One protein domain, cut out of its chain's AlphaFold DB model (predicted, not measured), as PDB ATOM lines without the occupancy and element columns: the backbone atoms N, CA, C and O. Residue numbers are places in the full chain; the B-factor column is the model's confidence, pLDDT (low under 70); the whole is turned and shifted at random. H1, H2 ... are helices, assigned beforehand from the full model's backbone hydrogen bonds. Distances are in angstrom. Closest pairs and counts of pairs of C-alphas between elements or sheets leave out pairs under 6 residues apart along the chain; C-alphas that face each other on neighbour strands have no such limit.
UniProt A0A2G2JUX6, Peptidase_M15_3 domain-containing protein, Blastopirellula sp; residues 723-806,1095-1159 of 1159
ATOM      1  N   THR A 723     -15.104  17.506   2.814       68.94
ATOM      2  CA  THR A 723     -16.274  18.304   2.437       68.94
ATOM      3  C   THR A 723     -16.514  18.223   0.932       68.94
ATOM      4  O   THR A 723     -15.606  17.910   0.159       68.94
ATOM      5  N   SER A 724     -17.722  18.580   0.482       67.38
ATOM      6  CA  SER A 724     -18.008  18.770  -0.948       67.38
ATOM      7  C   SER A 724     -16.982  19.692  -1.619       67.38
ATOM      8  O   SER A 724     -16.541  19.434  -2.738       67.38
ATOM      9  N   LYS A 725     -16.540  20.713  -0.878       73.44
ATOM     10  CA  LYS A 725     -15.540  21.709  -1.257       73.44
ATOM     11  C   LYS A 725     -14.134  21.137  -1.471       73.44
ATOM     12  O   LYS A 725     -13.529  21.409  -2.501       73.44
ATOM     13  N   SER A 726     -13.625  20.296  -0.566       69.00
ATOM     14  CA  SER A 726     -12.309  19.656  -0.755       69.00
ATOM     15  C   SER A 726     -12.312  18.655  -1.917       69.00
ATOM     16  O   SER A 726     -11.326  18.554  -2.646       69.00
ATOM     17  N   ILE A 727     -13.436  17.971  -2.157       70.94
ATOM     18  CA  ILE A 727     -13.611  17.088  -3.323       70.94
ATOM     19  C   ILE A 727     -13.667  17.906  -4.626       70.94
ATOM     20  O   ILE A 727     -13.044  17.523  -5.619       70.94
ATOM     21  N   ALA A 728     -14.374  19.041  -4.627       74.88
ATOM     22  CA  ALA A 728     -14.427  19.976  -5.751       74.88
ATOM     23  C   ALA A 728     -13.036  20.523  -6.110       74.88
ATOM     24  O   ALA A 728     -12.628  20.491  -7.273       74.88
ATOM     25  N   GLU A 729     -12.282  20.968  -5.105       80.88
ATOM     26  CA  GLU A 729     -10.948  21.553  -5.266       80.88
ATOM     27  C   GLU A 729      -9.931  20.519  -5.764       80.88
ATOM     28  O   GLU A 729      -9.183  20.815  -6.696       80.88
ATOM     29  N   GLY A 730      -9.974  19.282  -5.256       73.56
ATOM     30  CA  GLY A 730      -9.159  18.177  -5.770       73.56
ATOM     31  C   GLY A 730      -9.452  17.835  -7.237       73.56
ATOM     32  O   GLY A 730      -8.524  17.685  -8.031       73.56
ATOM     33  N   LYS A 731     -10.733  17.780  -7.637       78.94
ATOM     34  CA  LYS A 731     -11.124  17.537  -9.042       78.94
ATOM     35  C   LYS A 731     -10.664  18.651  -9.983       78.94
ATOM     36  O   LYS A 731     -10.232  18.363 -11.096       78.94
ATOM     37  N   ILE A 732     -10.737  19.906  -9.541       80.81
ATOM     38  CA  ILE A 732     -10.314  21.067 -10.333       80.81
ATOM     39  C   ILE A 732      -8.786  21.124 -10.445       80.81
ATOM     40  O   ILE A 732      -8.275  21.314 -11.545       80.81
ATOM     41  N   LEU A 733      -8.053  20.889  -9.353       81.06
ATOM     42  CA  LEU A 733      -6.587  20.808  -9.375       81.06
ATOM     43  C   LEU A 733      -6.083  19.659 -10.255       81.06
ATOM     44  O   LEU A 733      -5.115  19.855 -10.989       81.06
ATOM     45  N   LYS A 734      -6.754  18.496 -10.237       80.12
ATOM     46  CA  LYS A 734      -6.461  17.420 -11.190       80.12
ATOM     47  C   LYS A 734      -6.712  17.878 -12.630       80.12
ATOM     48  O   LYS A 734      -5.794  17.811 -13.430       80.12
ATOM     49  N   ALA A 735      -7.885  18.425 -12.953       78.69
ATOM     50  CA  ALA A 735      -8.185  18.846 -14.324       78.69
ATOM     51  C   ALA A 735      -7.226  19.927 -14.869       78.69
ATOM     52  O   ALA A 735      -6.906  19.898 -16.050       78.69
ATOM     53  N   PHE A 736      -6.732  20.848 -14.029       83.81
ATOM     54  CA  PHE A 736      -5.696  21.814 -14.427       83.81
ATOM     55  C   PHE A 736      -4.314  21.169 -14.637       83.81
ATOM     56  O   PHE A 736      -3.592  21.576 -15.545       83.81
ATOM     57  N   ARG A 737      -3.959  20.147 -13.844       81.56
ATOM     58  CA  ARG A 737      -2.737  19.344 -14.033       81.56
ATOM     59  C   ARG A 737      -2.803  18.518 -15.320       81.56
ATOM     60  O   ARG A 737      -1.853  18.542 -16.091       81.56
ATOM     61  N   ASP A 738      -3.930  17.853 -15.559       79.88
ATOM     62  CA  ASP A 738      -4.196  17.035 -16.750       79.88
ATOM     63  C   ASP A 738      -4.318  17.892 -18.036       79.88
ATOM     64  O   ASP A 738      -4.240  17.364 -19.142       79.88
ATOM     65  N   ASP A 739      -4.521  19.209 -17.900       78.69
ATOM     66  CA  ASP A 739      -4.453  20.211 -18.978       78.69
ATOM     67  C   ASP A 739      -3.066  20.867 -19.132       78.69
ATOM     68  O   ASP A 739      -2.927  21.793 -19.929       78.69
ATOM     69  N   GLU A 740      -2.058  20.440 -18.362       86.12
ATOM     70  CA  GLU A 740      -0.694  21.001 -18.348       86.12
ATOM     71  C   GLU A 740      -0.630  22.516 -18.029       86.12
ATOM     72  O   GLU A 740       0.342  23.204 -18.344       86.12
ATOM     73  N   VAL A 741      -1.647  23.062 -17.343       83.00
ATOM     74  CA  VAL A 741      -1.711  24.479 -16.939       83.00
ATOM     75  C   VAL A 741      -1.635  24.601 -15.409       83.00
ATOM     76  O   VAL A 741      -2.660  24.476 -14.734       83.00
ATOM     77  N   PRO A 742      -0.458  24.928 -14.831       84.56
ATOM     78  CA  PRO A 742      -0.314  25.191 -13.399       84.56
ATOM     79  C   PRO A 742      -1.313  26.237 -12.890       84.56
ATOM     80  O   PRO A 742      -1.586  27.241 -13.561       84.56
ATOM     81  N   ILE A 743      -1.858  26.045 -11.688       81.94
ATOM     82  CA  ILE A 743      -2.950  26.892 -11.184       81.94
ATOM     83  C   ILE A 743      -2.503  28.347 -10.949       81.94
ATOM     84  O   ILE A 743      -3.278  29.285 -11.137       81.94
ATOM     85  N   GLU A 744      -1.219  28.561 -10.671       80.69
ATOM     86  CA  GLU A 744      -0.569  29.867 -10.578       80.69
ATOM     87  C   GLU A 744      -0.543  30.565 -11.948       80.69
ATOM     88  O   GLU A 744      -0.754  31.778 -12.036       80.69
ATOM     89  N   GLN A 745      -0.313  29.810 -13.030       84.00
ATOM     90  CA  GLN A 745      -0.351  30.292 -14.413       84.00
ATOM     91  C   GLN A 745      -1.782  30.613 -14.840       84.00
ATOM     92  O   GLN A 745      -2.018  31.701 -15.376       84.00
ATOM     93  N   ALA A 746      -2.746  29.746 -14.515       81.94
ATOM     94  CA  ALA A 746      -4.164  30.035 -14.703       81.94
ATOM     95  C   ALA A 746      -4.571  31.316 -13.956       81.94
ATOM     96  O   ALA A 746      -5.175  32.222 -14.533       81.94
ATOM     97  N   GLY A 747      -4.139  31.462 -12.702       82.19
ATOM     98  CA  GLY A 747      -4.371  32.652 -11.896       82.19
ATOM     99  C   GLY A 747      -3.713  33.913 -12.457       82.19
ATOM    100  O   GLY A 747      -4.333  34.977 -12.460       82.19
ATOM    101  N   ARG A 748      -2.475  33.838 -12.970       83.19
ATOM    102  CA  ARG A 748      -1.834  34.955 -13.697       83.19
ATOM    103  C   ARG A 748      -2.650  35.337 -14.938       83.19
ATOM    104  O   ARG A 748      -2.895  36.526 -15.151       83.19
ATOM    105  N   ALA A 749      -3.124  34.357 -15.710       81.69
ATOM    106  CA  ALA A 749      -3.937  34.588 -16.900       81.69
ATOM    107  C   ALA A 749      -5.265  35.292 -16.562       81.69
ATOM    108  O   ALA A 749      -5.498  36.387 -17.085       81.69
ATOM    109  N   VAL A 750      -6.070  34.755 -15.633       82.50
ATOM    110  CA  VAL A 750      -7.341  35.374 -15.201       82.50
ATOM    111  C   VAL A 750      -7.118  36.788 -14.657       82.50
ATOM    112  O   VAL A 750      -7.758  37.736 -15.116       82.50
ATOM    113  N   ARG A 751      -6.157  36.973 -13.735       82.62
ATOM    114  CA  ARG A 751      -5.834  38.294 -13.160       82.62
ATOM    115  C   ARG A 751      -5.426  39.300 -14.248       82.62
ATOM    116  O   ARG A 751      -5.806  40.466 -14.165       82.62
ATOM    117  N   SER A 752      -4.711  38.866 -15.291       79.19
ATOM    118  CA  SER A 752      -4.328  39.734 -16.418       79.19
ATOM    119  C   SER A 752      -5.493  40.105 -17.348       79.19
ATOM    120  O   SER A 752      -5.550  41.244 -17.808       79.19
ATOM    121  N   ALA A 753      -6.445  39.194 -17.582       76.88
ATOM    122  CA  ALA A 753      -7.631  39.456 -18.400       76.88
ATOM    123  C   ALA A 753      -8.635  40.375 -17.678       76.88
ATOM    124  O   ALA A 753      -9.091  41.366 -18.252       76.88
ATOM    125  N   ASN A 754      -8.868  40.144 -16.381       79.12
ATOM    126  CA  ASN A 754      -9.718  41.005 -15.555       79.12
ATOM    127  C   ASN A 754      -9.155  42.438 -15.481       79.12
ATOM    128  O   ASN A 754      -9.893  43.400 -15.690       79.12
ATOM    129  N   ARG A 755      -7.830  42.601 -15.318       75.00
ATOM    130  CA  ARG A 755      -7.143  43.911 -15.407       75.00
ATOM    131  C   ARG A 755      -7.220  44.569 -16.793       75.00
ATOM    132  O   ARG A 755      -7.047  45.780 -16.893       75.00
ATOM    133  N   ALA A 756      -7.469  43.808 -17.859       65.19
ATOM    134  CA  ALA A 756      -7.702  44.349 -19.199       65.19
ATOM    135  C   ALA A 756      -9.159  44.802 -19.428       65.19
ATOM    136  O   ALA A 756      -9.435  45.409 -20.461       65.19
ATOM    137  N   GLY A 757     -10.072  44.548 -18.482       68.75
ATOM    138  CA  GLY A 757     -11.507  44.808 -18.636       68.75
ATOM    139  C   GLY A 757     -12.273  43.665 -19.307       68.75
ATOM    140  O   GLY A 757     -13.354  43.899 -19.841       68.75
ATOM    141  N   VAL A 758     -11.730  42.441 -19.297       72.12
ATOM    142  CA  VAL A 758     -12.384  41.232 -19.820       72.12
ATOM    143  C   VAL A 758     -12.696  40.304 -18.635       72.12
ATOM    144  O   VAL A 758     -11.797  39.582 -18.201       72.12
ATOM    145  N   PRO A 759     -13.927  40.317 -18.079       75.25
ATOM    146  CA  PRO A 759     -14.294  39.482 -16.935       75.25
ATOM    147  C   PRO A 759     -14.197  37.998 -17.297       75.25
ATOM    148  O   PRO A 759     -14.966  37.511 -18.124       75.25
ATOM    149  N   THR A 760     -13.230  37.305 -16.704       83.12
ATOM    150  CA  THR A 760     -12.744  35.966 -17.069       83.12
ATOM    151  C   THR A 760     -12.753  35.068 -15.835       83.12
ATOM    152  O   THR A 760     -12.414  35.532 -14.747       83.12
ATOM    153  N   SER A 761     -13.109  33.790 -15.992       87.88
ATOM    154  CA  SER A 761     -13.110  32.798 -14.899       87.88
ATOM    155  C   SER A 761     -12.144  31.637 -15.160       87.88
ATOM    156  O   SER A 761     -11.552  31.543 -16.234       87.88
ATOM    157  N   LEU A 762     -11.973  30.729 -14.193       86.25
ATOM    158  CA  LEU A 762     -11.075  29.574 -14.343       86.25
ATOM    159  C   LEU A 762     -11.490  28.652 -15.506       86.25
ATOM    160  O   LEU A 762     -10.619  28.182 -16.240       86.25
ATOM    161  N   SER A 763     -12.797  28.489 -15.749       87.06
ATOM    162  CA  SER A 763     -13.346  27.765 -16.910       87.06
ATOM    163  C   SER A 763     -12.913  28.321 -18.274       87.06
ATOM    164  O   SER A 763     -12.958  27.602 -19.265       87.06
ATOM    165  N   ASP A 764     -12.534  29.601 -18.352       83.69
ATOM    166  CA  ASP A 764     -12.101  30.231 -19.605       83.69
ATOM    167  C   ASP A 764     -10.625  29.909 -19.921       83.69
ATOM    168  O   ASP A 764     -10.203  29.965 -21.082       83.69
ATOM    169  N   ILE A 765      -9.824  29.579 -18.899       83.94
ATOM    170  CA  ILE A 765      -8.376  29.374 -19.032       83.94
ATOM    171  C   ILE A 765      -8.004  27.903 -19.197       83.94
ATOM    172  O   ILE A 765      -7.284  27.599 -20.143       83.94
ATOM    173  N   GLY A 766      -8.502  27.007 -18.337       78.81
ATOM    174  CA  GLY A 766      -8.225  25.568 -18.458       78.81
ATOM    175  C   GLY A 766      -8.696  25.014 -19.808       78.81
ATOM    176  O   GLY A 766      -9.662  25.528 -20.378       78.81
ATOM    177  N   GLU A 767      -7.976  24.046 -20.368       80.81
ATOM    178  CA  GLU A 767      -8.143  23.609 -21.758       80.81
ATOM    179  C   GLU A 767      -9.123  22.421 -21.868       80.81
ATOM    180  O   GLU A 767     -10.329  22.638 -21.722       80.81
ATOM    181  N   SER A 768      -8.691  21.191 -22.167       79.38
ATOM    182  CA  SER A 768      -9.604  20.085 -22.513       79.38
ATOM    183  C   SER A 768     -10.344  19.518 -21.297       79.38
ATOM    184  O   SER A 768     -11.567  19.360 -21.322       79.38
ATOM    185  N   ASN A 769      -9.624  19.233 -20.219       83.50
ATOM    186  CA  ASN A 769     -10.110  18.543 -19.034       83.50
ATOM    187  C   ASN A 769     -10.945  19.479 -18.164       83.50
ATOM    188  O   ASN A 769     -12.036  19.099 -17.740       83.50
ATOM    189  N   VAL A 770     -10.528  20.736 -17.993       85.50
ATOM    190  CA  VAL A 770     -11.352  21.764 -17.338       85.50
ATOM    191  C   VAL A 770     -12.612  22.070 -18.160       85.50
ATOM    192  O   VAL A 770     -13.680  22.246 -17.573       85.50
ATOM    193  N   SER A 771     -12.553  22.044 -19.499       84.75
ATOM    194  CA  SER A 771     -13.758  22.186 -20.340       84.75
ATOM    195  C   SER A 771     -14.696  20.974 -20.246       84.75
ATOM    196  O   SER A 771     -15.914  21.155 -20.186       84.75
ATOM    197  N   ARG A 772     -14.175  19.738 -20.171       80.75
ATOM    198  CA  ARG A 772     -14.976  18.530 -19.868       80.75
ATOM    199  C   ARG A 772     -15.613  18.623 -18.483       80.75
ATOM    200  O   ARG A 772     -16.792  18.314 -18.338       80.75
ATOM    201  N   LEU A 773     -14.873  19.106 -17.485       81.56
ATOM    202  CA  LEU A 773     -15.340  19.278 -16.109       81.56
ATOM    203  C   LEU A 773     -16.477  20.316 -16.022       81.56
ATOM    204  O   LEU A 773     -17.515  20.060 -15.411       81.56
ATOM    205  N   ALA A 774     -16.320  21.446 -16.717       84.62
ATOM    206  CA  ALA A 774     -17.340  22.481 -16.881       84.62
ATOM    207  C   ALA A 774     -18.584  21.974 -17.640       84.62
ATOM    208  O   ALA A 774     -19.713  22.277 -17.244       84.62
ATOM    209  N   ARG A 775     -18.404  21.152 -18.687       82.38
ATOM    210  CA  ARG A 775     -19.508  20.449 -19.363       82.38
ATOM    211  C   ARG A 775     -20.218  19.490 -18.405       82.38
ATOM    212  O   ARG A 775     -21.443  19.500 -18.377       82.38
ATOM    213  N   GLY A 776     -19.473  18.734 -17.596       78.00
ATOM    214  CA  GLY A 776     -19.996  17.791 -16.602       78.00
ATOM    215  C   GLY A 776     -20.997  18.430 -15.636       78.00
ATOM    216  O   GLY A 776     -22.090  17.897 -15.445       78.00
ATOM    217  N   ILE A 777     -20.660  19.616 -15.114       79.88
ATOM    218  CA  ILE A 777     -21.552  20.455 -14.295       79.88
ATOM    219  C   ILE A 777     -22.839  20.792 -15.066       79.88
ATOM    220  O   ILE A 777     -23.940  20.517 -14.593       79.88
ATOM    221  N   LYS A 778     -22.715  21.329 -16.290       80.62
ATOM    222  CA  LYS A 778     -23.861  21.717 -17.134       80.62
ATOM    223  C   LYS A 778     -24.734  20.530 -17.565       80.62
ATOM    224  O   LYS A 778     -25.920  20.709 -17.831       80.62
ATOM    225  N   THR A 779     -24.175  19.325 -17.685       75.19
ATOM    226  CA  THR A 779     -24.921  18.127 -18.115       75.19
ATOM    227  C   THR A 779     -25.808  17.511 -17.039       75.19
ATOM    228  O   THR A 779     -26.580  16.617 -17.370       75.19
ATOM    229  N   GLN A 780     -25.743  17.978 -15.788       71.06
ATOM    230  CA  GLN A 780     -26.642  17.501 -14.734       71.06
ATOM    231  C   GLN A 780     -28.094  17.927 -14.972       71.06
ATOM    232  O   GLN A 780     -29.000  17.107 -14.858       71.06
ATOM    233  N   GLY A 781     -28.302  19.205 -15.317       63.50
ATOM    234  CA  GLY A 781     -29.621  19.834 -15.305       63.50
ATOM    235  C   GLY A 781     -30.155  20.063 -13.883       63.50
ATOM    236  O   GLY A 781     -29.822  19.338 -12.950       63.50
ATOM    237  N   GLY A 782     -30.977  21.099 -13.705       62.28
ATOM    238  CA  GLY A 782     -31.671  21.403 -12.445       62.28
ATOM    239  C   GLY A 782     -30.802  21.982 -11.318       62.28
ATOM    240  O   GLY A 782     -31.225  22.953 -10.692       62.28
ATOM    241  N   SER A 783     -29.599  21.442 -11.088       75.31
ATOM    242  CA  SER A 783     -28.709  21.839  -9.988       75.31
ATOM    243  C   SER A 783     -28.299  23.313 -10.054       75.31
ATOM    244  O   SER A 783     -28.150  23.896 -11.136       75.31
ATOM    245  N   ARG A 784     -28.062  23.935  -8.890       83.62
ATOM    246  CA  ARG A 784     -27.632  25.343  -8.802       83.62
ATOM    247  C   ARG A 784     -26.332  25.572  -9.579       83.62
ATOM    248  O   ARG A 784     -26.230  26.563 -10.301       83.62
ATOM    249  N   GLY A 785     -25.382  24.640  -9.510       75.38
ATOM    250  CA  GLY A 785     -24.147  24.666 -10.292       75.38
ATOM    251  C   GLY A 785     -24.377  24.597 -11.806       75.38
ATOM    252  O   GLY A 785     -23.783  25.385 -12.546       75.38
ATOM    253  N   SER A 786     -25.287  23.733 -12.274       77.38
ATOM    254  CA  SER A 786     -25.697  23.680 -13.687       77.38
ATOM    255  C   SER A 786     -26.331  25.000 -14.135       77.38
ATOM    256  O   SER A 786     -25.991  25.522 -15.199       77.38
ATOM    257  N   ASN A 787     -27.214  25.578 -13.317       78.69
ATOM    258  CA  ASN A 787     -27.892  26.836 -13.632       78.69
ATOM    259  C   ASN A 787     -26.895  28.007 -13.688       78.69
ATOM    260  O   ASN A 787     -26.900  28.750 -14.667       78.69
ATOM    261  N   LYS A 788     -25.962  28.103 -12.725       82.50
ATOM    262  CA  LYS A 788     -24.873  29.099 -12.726       82.50
ATOM    263  C   LYS A 788     -23.978  28.967 -13.963       82.50
ATOM    264  O   LYS A 788     -23.626  29.971 -14.576       82.50
ATOM    265  N   ALA A 789     -23.633  27.739 -14.361       78.88
ATOM    266  CA  ALA A 789     -22.847  27.479 -15.568       78.88
ATOM    267  C   ALA A 789     -23.567  27.961 -16.841       78.88
ATOM    268  O   ALA A 789     -22.964  28.631 -17.683       78.88
ATOM    269  N   VAL A 790     -24.863  27.655 -16.974       78.94
ATOM    270  CA  VAL A 790     -25.684  28.080 -18.120       78.94
ATOM    271  C   VAL A 790     -25.873  29.597 -18.137       78.94
ATOM    272  O   VAL A 790     -25.671  30.203 -19.188       78.94
ATOM    273  N   GLU A 791     -26.202  30.218 -17.003       79.62
ATOM    274  CA  GLU A 791     -26.369  31.670 -16.876       79.62
ATOM    275  C   GLU A 791     -25.096  32.407 -17.310       79.62
ATOM    276  O   GLU A 791     -25.126  33.209 -18.247       79.62
ATOM    277  N   VAL A 792     -23.963  32.085 -16.678       82.12
ATOM    278  CA  VAL A 792     -22.683  32.766 -16.897       82.12
ATOM    279  C   VAL A 792     -22.217  32.630 -18.348       82.12
ATOM    280  O   VAL A 792     -21.765  33.611 -18.941       82.12
ATOM    281  N   LEU A 793     -22.346  31.448 -18.959       82.25
ATOM    282  CA  LEU A 793     -21.957  31.248 -20.359       82.25
ATOM    283  C   LEU A 793     -22.934  31.905 -21.346       82.25
ATOM    284  O   LEU A 793     -22.496  32.442 -22.365       82.25
ATOM    285  N   THR A 794     -24.234  31.933 -21.037       75.69
ATOM    286  CA  THR A 794     -25.249  32.575 -21.892       75.69
ATOM    287  C   THR A 794     -25.113  34.096 -21.862       75.69
ATOM    288  O   THR A 794     -25.028  34.714 -22.923       75.69
ATOM    289  N   GLN A 795     -24.982  34.705 -20.678       74.31
ATOM    290  CA  GLN A 795     -24.719  36.143 -20.540       74.31
ATOM    291  C   GLN A 795     -23.412  36.539 -21.246       74.31
ATOM    292  O   GLN A 795     -23.399  37.514 -21.999       74.31
ATOM    293  N   ARG A 796     -22.326  35.761 -21.085       74.12
ATOM    294  CA  ARG A 796     -21.056  35.983 -21.811       74.12
ATOM    295  C   ARG A 796     -21.243  35.935 -23.327       74.12
ATOM    296  O   ARG A 796     -20.717  36.816 -24.004       74.12
ATOM    297  N   SER A 797     -21.974  34.948 -23.845       73.12
ATOM    298  CA  SER A 797     -22.261  34.797 -25.279       73.12
ATOM    299  C   SER A 797     -23.025  36.004 -25.839       73.12
ATOM    300  O   SER A 797     -22.602  36.602 -26.829       73.12
ATOM    301  N   LEU A 798     -24.092  36.433 -25.153       70.94
ATOM    302  CA  LEU A 798     -24.928  37.565 -25.565       70.94
ATOM    303  C   LEU A 798     -24.176  38.905 -25.566       70.94
ATOM    304  O   LEU A 798     -24.393  39.713 -26.460       70.94
ATOM    305  N   THR A 799     -23.269  39.113 -24.606       75.06
ATOM    306  CA  THR A 799     -22.504  40.366 -24.421       75.06
ATOM    307  C   THR A 799     -21.124  40.365 -25.102       75.06
ATOM    308  O   THR A 799     -20.323  41.285 -24.904       75.06
ATOM    309  N   GLN A 800     -20.799  39.343 -25.909       79.06
ATOM    310  CA  GLN A 800     -19.583  39.348 -26.736       79.06
ATOM    311  C   GLN A 800     -19.528  40.550 -27.700       79.06
ATOM    312  O   GLN A 800     -18.467  41.184 -27.764       79.06
ATOM    313  N   PRO A 801     -20.606  40.900 -28.436       78.00
ATOM    314  CA  PRO A 801     -20.587  42.050 -29.330       78.00
ATOM    315  C   PRO A 801     -20.238  43.343 -28.589       78.00
ATOM    316  O   PRO A 801     -19.321  44.044 -29.007       78.00
ATOM    317  N   ASP A 802     -20.860  43.615 -27.442       79.06
ATOM    318  CA  ASP A 802     -20.607  44.841 -26.680       79.06
ATOM    319  C   ASP A 802     -19.164  44.916 -26.165       79.06
ATOM    320  O   ASP A 802     -18.539  45.974 -26.242       79.06
ATOM    321  N   ARG A 803     -18.568  43.798 -25.721       81.94
ATOM    322  CA  ARG A 803     -17.136  43.766 -25.361       81.94
ATOM    323  C   ARG A 803     -16.228  44.091 -26.544       81.94
ATOM    324  O   ARG A 803     -15.268  44.841 -26.371       81.94
ATOM    325  N   ILE A 804     -16.516  43.562 -27.733       82.94
ATOM    326  CA  ILE A 804     -15.702  43.798 -28.934       82.94
ATOM    327  C   ILE A 804     -15.893  45.233 -29.462       82.94
ATOM    328  O   ILE A 804     -14.897  45.869 -29.819       82.94
ATOM    329  N   VAL A 805     -17.113  45.790 -29.442       82.38
ATOM    330  CA  VAL A 805     -17.364  47.210 -29.772       82.38
ATOM    331  C   VAL A 805     -16.650  48.118 -28.772       82.38
ATOM    332  O   VAL A 805     -15.878  48.978 -29.182       82.38
ATOM    333  N   ASN A 806     -16.803  47.890 -27.465       82.31
ATOM    334  CA  ASN A 806     -16.160  48.712 -26.436       82.31
ATOM    335  C   ASN A 806     -14.624  48.641 -26.500       82.31
ATOM    336  O   ASN A 806     -13.954  49.668 -26.370       82.31
ATOM    337  N   ILE A1095     -21.593  13.803 -10.855       57.09
ATOM    338  CA  ILE A1095     -20.960  14.521  -9.738       57.09
ATOM    339  C   ILE A1095     -22.027  14.757  -8.650       57.09
ATOM    340  O   ILE A1095     -23.128  15.185  -8.985       57.09
ATOM    341  N   ASP A1096     -21.729  14.482  -7.376       70.06
ATOM    342  CA  ASP A1096     -22.655  14.806  -6.279       70.06
ATOM    343  C   ASP A1096     -23.098  16.274  -6.388       70.06
ATOM    344  O   ASP A1096     -22.272  17.140  -6.687       70.06
ATOM    345  N   GLU A1097     -24.385  16.558  -6.190       73.00
ATOM    346  CA  GLU A1097     -24.948  17.885  -6.469       73.00
ATOM    347  C   GLU A1097     -24.189  18.995  -5.728       73.00
ATOM    348  O   GLU A1097     -23.833  20.001  -6.336       73.00
ATOM    349  N   LYS A1098     -23.813  18.764  -4.464       76.69
ATOM    350  CA  LYS A1098     -23.083  19.733  -3.631       76.69
ATOM    351  C   LYS A1098     -21.627  19.885  -4.065       76.69
ATOM    352  O   LYS A1098     -21.049  20.958  -3.912       76.69
ATOM    353  N   VAL A1099     -21.022  18.827  -4.606       77.81
ATOM    354  CA  VAL A1099     -19.684  18.883  -5.217       77.81
ATOM    355  C   VAL A1099     -19.732  19.653  -6.541       77.81
ATOM    356  O   VAL A1099     -18.855  20.473  -6.790       77.81
ATOM    357  N   SER A1100     -20.755  19.437  -7.369       77.75
ATOM    358  CA  SER A1100     -20.950  20.149  -8.641       77.75
ATOM    359  C   SER A1100     -21.214  21.640  -8.425       77.75
ATOM    360  O   SER A1100     -20.630  22.481  -9.105       77.75
ATOM    361  N   ASP A1101     -22.016  21.964  -7.414       82.00
ATOM    362  CA  ASP A1101     -22.262  23.310  -6.904       82.00
ATOM    363  C   ASP A1101     -20.972  24.040  -6.500       82.00
ATOM    364  O   ASP A1101     -20.700  25.131  -6.999       82.00
ATOM    365  N   GLU A1102     -20.150  23.431  -5.638       84.38
ATOM    366  CA  GLU A1102     -18.855  23.992  -5.220       84.38
ATOM    367  C   GLU A1102     -17.890  24.120  -6.414       84.38
ATOM    368  O   GLU A1102     -17.192  25.125  -6.555       84.38
ATOM    369  N   MET A1103     -17.887  23.147  -7.334       85.25
ATOM    370  CA  MET A1103     -17.096  23.225  -8.567       85.25
ATOM    371  C   MET A1103     -17.565  24.358  -9.490       85.25
ATOM    372  O   MET A1103     -16.731  25.023 -10.105       85.25
ATOM    373  N   ALA A1104     -18.870  24.616  -9.579       86.06
ATOM    374  CA  ALA A1104     -19.426  25.720 -10.354       86.06
ATOM    375  C   ALA A1104     -19.120  27.079  -9.708       86.06
ATOM    376  O   ALA A1104     -18.799  28.045 -10.409       86.06
ATOM    377  N   ASP A1105     -19.166  27.146  -8.376       88.00
ATOM    378  CA  ASP A1105     -18.760  28.324  -7.616       88.00
ATOM    379  C   ASP A1105     -17.270  28.643  -7.776       88.00
ATOM    380  O   ASP A1105     -16.919  29.818  -7.790       88.00
ATOM    381  N   ILE A1106     -16.412  27.643  -8.001       87.31
ATOM    382  CA  ILE A1106     -14.984  27.840  -8.302       87.31
ATOM    383  C   ILE A1106     -14.738  28.181  -9.784       87.31
ATOM    384  O   ILE A1106     -14.016  29.132 -10.088       87.31
ATOM    385  N   LEU A1107     -15.305  27.419 -10.727       88.62
ATOM    386  CA  LEU A1107     -14.949  27.510 -12.151       88.62
ATOM    387  C   LEU A1107     -15.559  28.717 -12.878       88.62
ATOM    388  O   LEU A1107     -14.922  29.257 -13.790       88.62
ATOM    389  N   PHE A1108     -16.766  29.139 -12.489       89.81
ATOM    390  CA  PHE A1108     -17.526  30.194 -13.173       89.81
ATOM    391  C   PHE A1108     -17.538  31.543 -12.438       89.81
ATOM    392  O   PHE A1108     -18.155  32.487 -12.933       89.81
ATOM    393  N   GLU A1109     -16.847  31.672 -11.300       88.81
ATOM    394  CA  GLU A1109     -16.728  32.953 -10.590       88.81
ATOM    395  C   GLU A1109     -16.094  34.042 -11.471       88.81
ATOM    396  O   GLU A1109     -15.097  33.817 -12.156       88.81
ATOM    397  N   LEU A1110     -16.695  35.230 -11.435       81.81
ATOM    398  CA  LEU A1110     -16.345  36.413 -12.221       81.81
ATOM    399  C   LEU A1110     -15.755  37.542 -11.368       81.81
ATOM    400  O   LEU A1110     -15.025  38.382 -11.898       81.81
ATOM    401  N   LYS A1111     -16.061  37.577 -10.067       82.19
ATOM    402  CA  LYS A1111     -15.620  38.622  -9.134       82.19
ATOM    403  C   LYS A1111     -14.108  38.537  -8.878       82.19
ATOM    404  O   LYS A1111     -13.665  37.530  -8.320       82.19
ATOM    405  N   PRO A1112     -13.288  39.542  -9.252       75.81
ATOM    406  CA  PRO A1112     -11.828  39.488  -9.102       75.81
ATOM    407  C   PRO A1112     -11.343  39.222  -7.667       75.81
ATOM    408  O   PRO A1112     -10.333  38.541  -7.472       75.81
ATOM    409  N   GLU A1113     -12.072  39.724  -6.675       79.12
ATOM    410  CA  GLU A1113     -11.862  39.496  -5.247       79.12
ATOM    411  C   GLU A1113     -12.069  38.019  -4.869       79.12
ATOM    412  O   GLU A1113     -11.156  37.388  -4.327       79.12
ATOM    413  N   ASN A1114     -13.197  37.423  -5.268       84.38
ATOM    414  CA  ASN A1114     -13.494  36.010  -5.025       84.38
ATOM    415  C   ASN A1114     -12.528  35.097  -5.791       84.38
ATOM    416  O   ASN A1114     -12.005  34.151  -5.211       84.38
ATOM    417  N   ILE A1115     -12.218  35.411  -7.054       81.31
ATOM    418  CA  ILE A1115     -11.213  34.699  -7.863       81.31
ATOM    419  C   ILE A1115      -9.856  34.685  -7.151       81.31
ATOM    420  O   ILE A1115      -9.187  33.657  -7.127       81.31
ATOM    421  N   THR A1116      -9.443  35.804  -6.549       80.31
ATOM    422  CA  THR A1116      -8.162  35.889  -5.832       80.31
ATOM    423  C   THR A1116      -8.169  35.028  -4.566       80.31
ATOM    424  O   THR A1116      -7.197  34.316  -4.309       80.31
ATOM    425  N   LEU A1117      -9.279  35.009  -3.820       82.44
ATOM    426  CA  LEU A1117      -9.456  34.119  -2.669       82.44
ATOM    427  C   LEU A1117      -9.462  32.637  -3.085       82.44
ATOM    428  O   LEU A1117      -8.748  31.838  -2.479       82.44
ATOM    429  N   ILE A1118     -10.211  32.281  -4.133       84.56
ATOM    430  CA  ILE A1118     -10.289  30.934  -4.721       84.56
ATOM    431  C   ILE A1118      -8.903  30.454  -5.156       84.56
ATOM    432  O   ILE A1118      -8.471  29.386  -4.728       84.56
ATOM    433  N   LEU A1119      -8.174  31.265  -5.929       82.69
ATOM    434  CA  LEU A1119      -6.803  30.968  -6.346       82.69
ATOM    435  C   LEU A1119      -5.903  30.731  -5.137       82.69
ATOM    436  O   LEU A1119      -5.279  29.684  -5.072       82.69
ATOM    437  N   SER A1120      -5.923  31.606  -4.125       80.88
ATOM    438  CA  SER A1120      -5.105  31.411  -2.918       80.88
ATOM    439  C   SER A1120      -5.410  30.107  -2.167       80.88
ATOM    440  O   SER A1120      -4.585  29.647  -1.382       80.88
ATOM    441  N   ARG A1121      -6.609  29.534  -2.340       83.31
ATOM    442  CA  ARG A1121      -7.033  28.277  -1.707       83.31
ATOM    443  C   ARG A1121      -6.650  27.068  -2.558       83.31
ATOM    444  O   ARG A1121      -6.113  26.117  -2.004       83.31
ATOM    445  N   LEU A1122      -6.807  27.138  -3.882       82.06
ATOM    446  CA  LEU A1122      -6.316  26.116  -4.816       82.06
ATOM    447  C   LEU A1122      -4.776  26.037  -4.816       82.06
ATOM    448  O   LEU A1122      -4.219  24.952  -4.684       82.06
ATOM    449  N   GLU A1123      -4.091  27.186  -4.859       80.88
ATOM    450  CA  GLU A1123      -2.629  27.321  -4.732       80.88
ATOM    451  C   GLU A1123      -2.117  26.784  -3.374       80.88
ATOM    452  O   GLU A1123      -0.939  26.458  -3.266       80.88
ATOM    453  N   ARG A1124      -2.957  26.692  -2.325       75.19
ATOM    454  CA  ARG A1124      -2.624  26.028  -1.045       75.19
ATOM    455  C   ARG A1124      -2.915  24.530  -1.089       75.19
ATOM    456  O   ARG A1124      -1.998  23.745  -0.912       75.19
ATOM    457  N   ALA A1125      -4.133  24.128  -1.453       68.69
ATOM    458  CA  ALA A1125      -4.520  22.719  -1.561       68.69
ATOM    459  C   ALA A1125      -3.629  21.908  -2.529       68.69
ATOM    460  O   ALA A1125      -3.415  20.717  -2.310       68.69
ATOM    461  N   GLY A1126      -3.069  22.549  -3.564       65.38
ATOM    462  CA  GLY A1126      -2.068  21.955  -4.454       65.38
ATOM    463  C   GLY A1126      -0.677  21.778  -3.826       65.38
ATOM    464  O   GLY A1126       0.007  20.815  -4.165       65.38
ATOM    465  N   ARG A1127      -0.272  22.655  -2.896       64.75
ATOM    466  CA  ARG A1127       0.993  22.566  -2.137       64.75
ATOM    467  C   ARG A1127       0.900  21.635  -0.927       64.75
ATOM    468  O   ARG A1127       1.844  20.907  -0.654       64.75
ATOM    469  N   ASP A1128      -0.240  21.623  -0.240       52.66
ATOM    470  CA  ASP A1128      -0.443  20.889   1.017       52.66
ATOM    471  C   ASP A1128      -0.587  19.364   0.821       52.66
ATOM    472  O   ASP A1128      -0.661  18.614   1.795       52.66
ATOM    473  N   GLY A1129      -0.685  18.879  -0.425       51.03
ATOM    474  CA  GLY A1129      -0.655  17.450  -0.781       51.03
ATOM    475  C   GLY A1129      -1.831  16.588  -0.285       51.03
ATOM    476  O   GLY A1129      -1.888  15.402  -0.601       51.03
ATOM    477  N   LYS A1130      -2.790  17.152   0.458       46.72
ATOM    478  CA  LYS A1130      -3.869  16.434   1.176       46.72
ATOM    479  C   LYS A1130      -4.881  15.647   0.309       46.72
ATOM    480  O   LYS A1130      -5.837  15.113   0.864       46.72
ATOM    481  N   LEU A1131      -4.742  15.598  -1.021       46.50
ATOM    482  CA  LEU A1131      -5.801  15.146  -1.945       46.50
ATOM    483  C   LEU A1131      -5.356  14.143  -3.035       46.50
ATOM    484  O   LEU A1131      -6.012  14.049  -4.073       46.50
ATOM    485  N   THR A1132      -4.298  13.354  -2.810       41.50
ATOM    486  CA  THR A1132      -3.986  12.166  -3.637       41.50
ATOM    487  C   THR A1132      -3.812  10.897  -2.784       41.50
ATOM    488  O   THR A1132      -3.300  10.995  -1.667       41.50
ATOM    489  N   PRO A1133      -4.216   9.700  -3.270       38.47
ATOM    490  CA  PRO A1133      -4.032   8.437  -2.538       38.47
ATOM    491  C   PRO A1133      -2.561   8.102  -2.242       38.47
ATOM    492  O   PRO A1133      -2.241   7.540  -1.196       38.47
ATOM    493  N   ASP A1134      -1.665   8.499  -3.146       42.00
ATOM    494  CA  ASP A1134      -0.243   8.117  -3.177       42.00
ATOM    495  C   ASP A1134       0.545   8.614  -1.951       42.00
ATOM    496  O   ASP A1134       1.559   8.035  -1.550       42.00
ATOM    497  N   ASN A1135       0.043   9.672  -1.303       41.91
ATOM    498  CA  ASN A1135       0.654  10.268  -0.117       41.91
ATOM    499  C   ASN A1135       0.478   9.436   1.162       41.91
ATOM    500  O   ASN A1135       1.150   9.726   2.153       41.91
ATOM    501  N   PHE A1136      -0.347   8.379   1.163       37.28
ATOM    502  CA  PHE A1136      -0.271   7.369   2.223       37.28
ATOM    503  C   PHE A1136       1.040   6.579   2.105       37.28
ATOM    504  O   PHE A1136       1.814   6.529   3.059       37.28
ATOM    505  N   THR A1137       1.342   6.060   0.912       36.28
ATOM    506  CA  THR A1137       2.512   5.215   0.630       36.28
ATOM    507  C   THR A1137       3.834   5.934   0.903       36.28
ATOM    508  O   THR A1137       4.681   5.395   1.614       36.28
ATOM    509  N   GLN A1138       4.004   7.178   0.433       40.38
ATOM    510  CA  GLN A1138       5.225   7.952   0.722       40.38
ATOM    511  C   GLN A1138       5.400   8.256   2.217       40.38
ATOM    512  O   GLN A1138       6.524   8.271   2.724       40.38
ATOM    513  N   LYS A1139       4.301   8.501   2.941       39.34
ATOM    514  CA  LYS A1139       4.355   8.814   4.373       39.34
ATOM    515  C   LYS A1139       4.624   7.566   5.218       39.34
ATOM    516  O   LYS A1139       5.351   7.667   6.199       39.34
ATOM    517  N   PHE A1140       4.119   6.404   4.801       36.62
ATOM    518  CA  PHE A1140       4.453   5.109   5.397       36.62
ATOM    519  C   PHE A1140       5.926   4.742   5.152       36.62
ATOM    520  O   PHE A1140       6.639   4.416   6.097       36.62
ATOM    521  N   GLY A1141       6.413   4.898   3.914       38.41
ATOM    522  CA  GLY A1141       7.816   4.659   3.561       38.41
ATOM    523  C   GLY A1141       8.795   5.512   4.374       38.41
ATOM    524  O   GLY A1141       9.789   4.988   4.868       38.41
ATOM    525  N   ARG A1142       8.472   6.794   4.607       42.00
ATOM    526  CA  ARG A1142       9.275   7.683   5.468       42.00
ATOM    527  C   ARG A1142       9.295   7.298   6.949       42.00
ATOM    528  O   ARG A1142      10.263   7.628   7.621       42.00
ATOM    529  N   ILE A1143       8.253   6.637   7.456       43.94
ATOM    530  CA  ILE A1143       8.218   6.134   8.839       43.94
ATOM    531  C   ILE A1143       9.053   4.850   8.943       43.94
ATOM    532  O   ILE A1143       9.872   4.723   9.850       43.94
ATOM    533  N   LEU A1144       8.918   3.942   7.971       38.69
ATOM    534  CA  LEU A1144       9.724   2.719   7.896       38.69
ATOM    535  C   LEU A1144      11.227   3.018   7.754       38.69
ATOM    536  O   LEU A1144      12.033   2.358   8.395       38.69
ATOM    537  N   SER A1145      11.615   4.064   7.014       41.41
ATOM    538  CA  SER A1145      13.016   4.505   6.911       41.41
ATOM    539  C   SER A1145      13.580   5.182   8.174       41.41
ATOM    540  O   SER A1145      14.693   5.698   8.129       41.41
ATOM    541  N   THR A1146      12.820   5.243   9.273       43.16
ATOM    542  CA  THR A1146      13.250   5.841  10.557       43.16
ATOM    543  C   THR A1146      13.236   4.863  11.736       43.16
ATOM    544  O   THR A1146      13.445   5.287  12.869       43.16
ATOM    545  N   LEU A1147      13.012   3.570  11.483       42.78
ATOM    546  CA  LEU A1147      13.022   2.508  12.496       42.78
ATOM    547  C   LEU A1147      14.252   1.606  12.319       42.78
ATOM    548  O   LEU A1147      14.685   1.357  11.193       42.78
ATOM    549  N   SER A1148      14.820   1.113  13.424       50.94
ATOM    550  CA  SER A1148      15.902   0.120  13.378       50.94
ATOM    551  C   SER A1148      15.385  -1.267  12.974       50.94
ATOM    552  O   SER A1148      14.192  -1.552  13.062       50.94
ATOM    553  N   ALA A1149      16.291  -2.163  12.568       41.72
ATOM    554  CA  ALA A1149      15.930  -3.547  12.253       41.72
ATOM    555  C   ALA A1149      15.301  -4.282  13.456       41.72
ATOM    556  O   ALA A1149      14.363  -5.049  13.266       41.72
ATOM    557  N   GLU A1150      15.746  -3.993  14.684       42.88
ATOM    558  CA  GLU A1150      15.134  -4.505  15.922       42.88
ATOM    559  C   GLU A1150      13.722  -3.941  16.132       42.88
ATOM    560  O   GLU A1150      12.794  -4.702  16.370       42.88
ATOM    561  N   GLN A1151      13.511  -2.635  15.932       43.00
ATOM    562  CA  GLN A1151      12.178  -2.018  16.034       43.00
ATOM    563  C   GLN A1151      11.191  -2.532  14.974       43.00
ATOM    564  O   GLN A1151       9.978  -2.445  15.164       43.00
ATOM    565  N   ILE A1152      11.699  -3.051  13.854       42.22
ATOM    566  CA  ILE A1152      10.911  -3.751  12.834       42.22
ATOM    567  C   ILE A1152      10.687  -5.221  13.242       42.22
ATOM    568  O   ILE A1152       9.602  -5.741  13.001       42.22
ATOM    569  N   GLY A1153      11.655  -5.867  13.900       36.56
ATOM    570  CA  GLY A1153      11.543  -7.220  14.462       36.56
ATOM    571  C   GLY A1153      10.520  -7.327  15.599       36.56
ATOM    572  O   GLY A1153       9.587  -8.119  15.495       36.56
ATOM    573  N   ASP A1154      10.608  -6.468  16.617       38.25
ATOM    574  CA  ASP A1154       9.640  -6.383  17.727       38.25
ATOM    575  C   ASP A1154       8.205  -6.147  17.217       38.25
ATOM    576  O   ASP A1154       7.224  -6.659  17.762       38.25
ATOM    577  N   ALA A1155       8.080  -5.370  16.135       35.41
ATOM    578  CA  ALA A1155       6.817  -5.085  15.462       35.41
ATOM    579  C   ALA A1155       6.314  -6.228  14.555       35.41
ATOM    580  O   ALA A1155       5.205  -6.122  14.034       35.41
ATOM    581  N   LEU A1156       7.097  -7.296  14.366       34.00
ATOM    582  CA  LEU A1156       6.748  -8.496  13.598       34.00
ATOM    583  C   LEU A1156       6.600  -9.752  14.475       34.00
ATOM    584  O   LEU A1156       5.827 -10.627  14.107       34.00
ATOM    585  N   GLU A1157       7.268  -9.849  15.630       36.25
ATOM    586  CA  GLU A1157       7.023 -10.938  16.596       36.25
ATOM    587  C   GLU A1157       5.743 -10.728  17.420       36.25
ATOM    588  O   GLU A1157       5.107 -11.685  17.858       36.25
ATOM    589  N   GLY A1158       5.321  -9.476  17.620       38.78
ATOM    590  CA  GLY A1158       4.067  -9.146  18.303       38.78
ATOM    591  C   GLY A1158       2.802  -9.317  17.451       38.78
ATOM    592  O   GLY A1158       1.811  -8.640  17.753       38.78
ATOM    593  N   PHE A1159       2.859 -10.117  16.377       32.69
ATOM    594  CA  PHE A1159       2.040  -9.930  15.180       32.69
ATOM    595  C   PHE A1159       1.371 -11.201  14.615       32.69
ATOM    596  O   PHE A1159       0.122 -11.162  14.490       32.69
TER     597      PHE A1159
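AT A GLANCE: This is residues 723 to 806 and 1095 to 1159 of the 1159 residues of the protein "Peptidase_M15_3 domain-containing protein" of Blastopirellula sp (UniProt A0A2G2JUX6). A clump of helices lies between two arms that reach out at opposite ends: H1, H4 and H7 pack together in the clump with short H3, and H2 and H8 lie side by side next to them. H5 packs on H4 and H7 with its first residues and leads to H6 at one far end, while at the other end a thin tail with H9 and H10 sticks out, free at residues 1133 to 1143, 1145 to 1151 and 1153 to 1159. The printed part has 149 residues with ten named helices, H1 to H10 in chain order, and no named strand: all helix. It is loose, with a radius of gyration of the C-alphas of 20.6 A, and spans 77 by 33 by 24 A, the arms making the length.

IN THESE COORDINATES: The longest helices by residues are H1, residues 724 to 738, 21.1 A, beginning at C-alpha 724 (-18.008, 18.770, -0.948), and H5, residues 784 to 798, 20.9 A. H2 is residues 743 to 755, 18.0 A; H3, 762 to 765; H4, 768 to 778, 15.3 A; H6, 800 to 806, 10.0 A. After the cut come H7, 1097 to 1107, 15.0 A; H8, 1112 to 1125, 19.8 A; H9, 1134 to 1144, 15.8 A; and H10, 1149 to 1157, 12.4 A, ending at C-alpha 1157 (7.023, -10.938, 16.596).

HOW THE PARTS SIT: H1 touches H7 at a steep tilt of 51 degrees, the same way; the closest C-alphas, of Ser 724 and Val 1099, are 4.6 A apart. With residues 732 to 738 alone H1 touches H4 (C-alphas of Ala 735 and Asn 769, 5.1 A), a shallow tilt of 32 degrees, only just short of steep, opposite ways. H4 and H7 are the hubs, touching four helices each. H5 touches H7 with residues 784 to 789 alone; the closest C-alphas are those of Gly 785 and Asp 1101, 4.1 A. H2 and H8 touch at a shallow tilt of 7 degrees, opposite ways, closest at the C-alphas of Gly 747 and Leu 1119, 6.3 A. H3 touches H2, closest at the C-alphas of Ala 746 and Ile 765, 6.1 A. H5 and H6 meet only through their link; H9 and H10 touch no helix. Every O i to N i+4 pair is within hydrogen-bond range in H1, H2, H4, H5, H6, H7 and H9, against 9 of 10 in H8 and 4 of 5 in H10; H3 is too short for one.

THE WHOLE: The C-alphas farthest apart, of Val 805 and Glu 1157, are 78.3 A apart. Residues 807 to 1094 are not printed; C-alphas 806 and 1095 are 38.4 A apart across the cut. Of the links printed whole, none is long. Mean pLDDT of the printed part is 70.9, and 43 printed residues are under 70, among them residues 1125 to 1159.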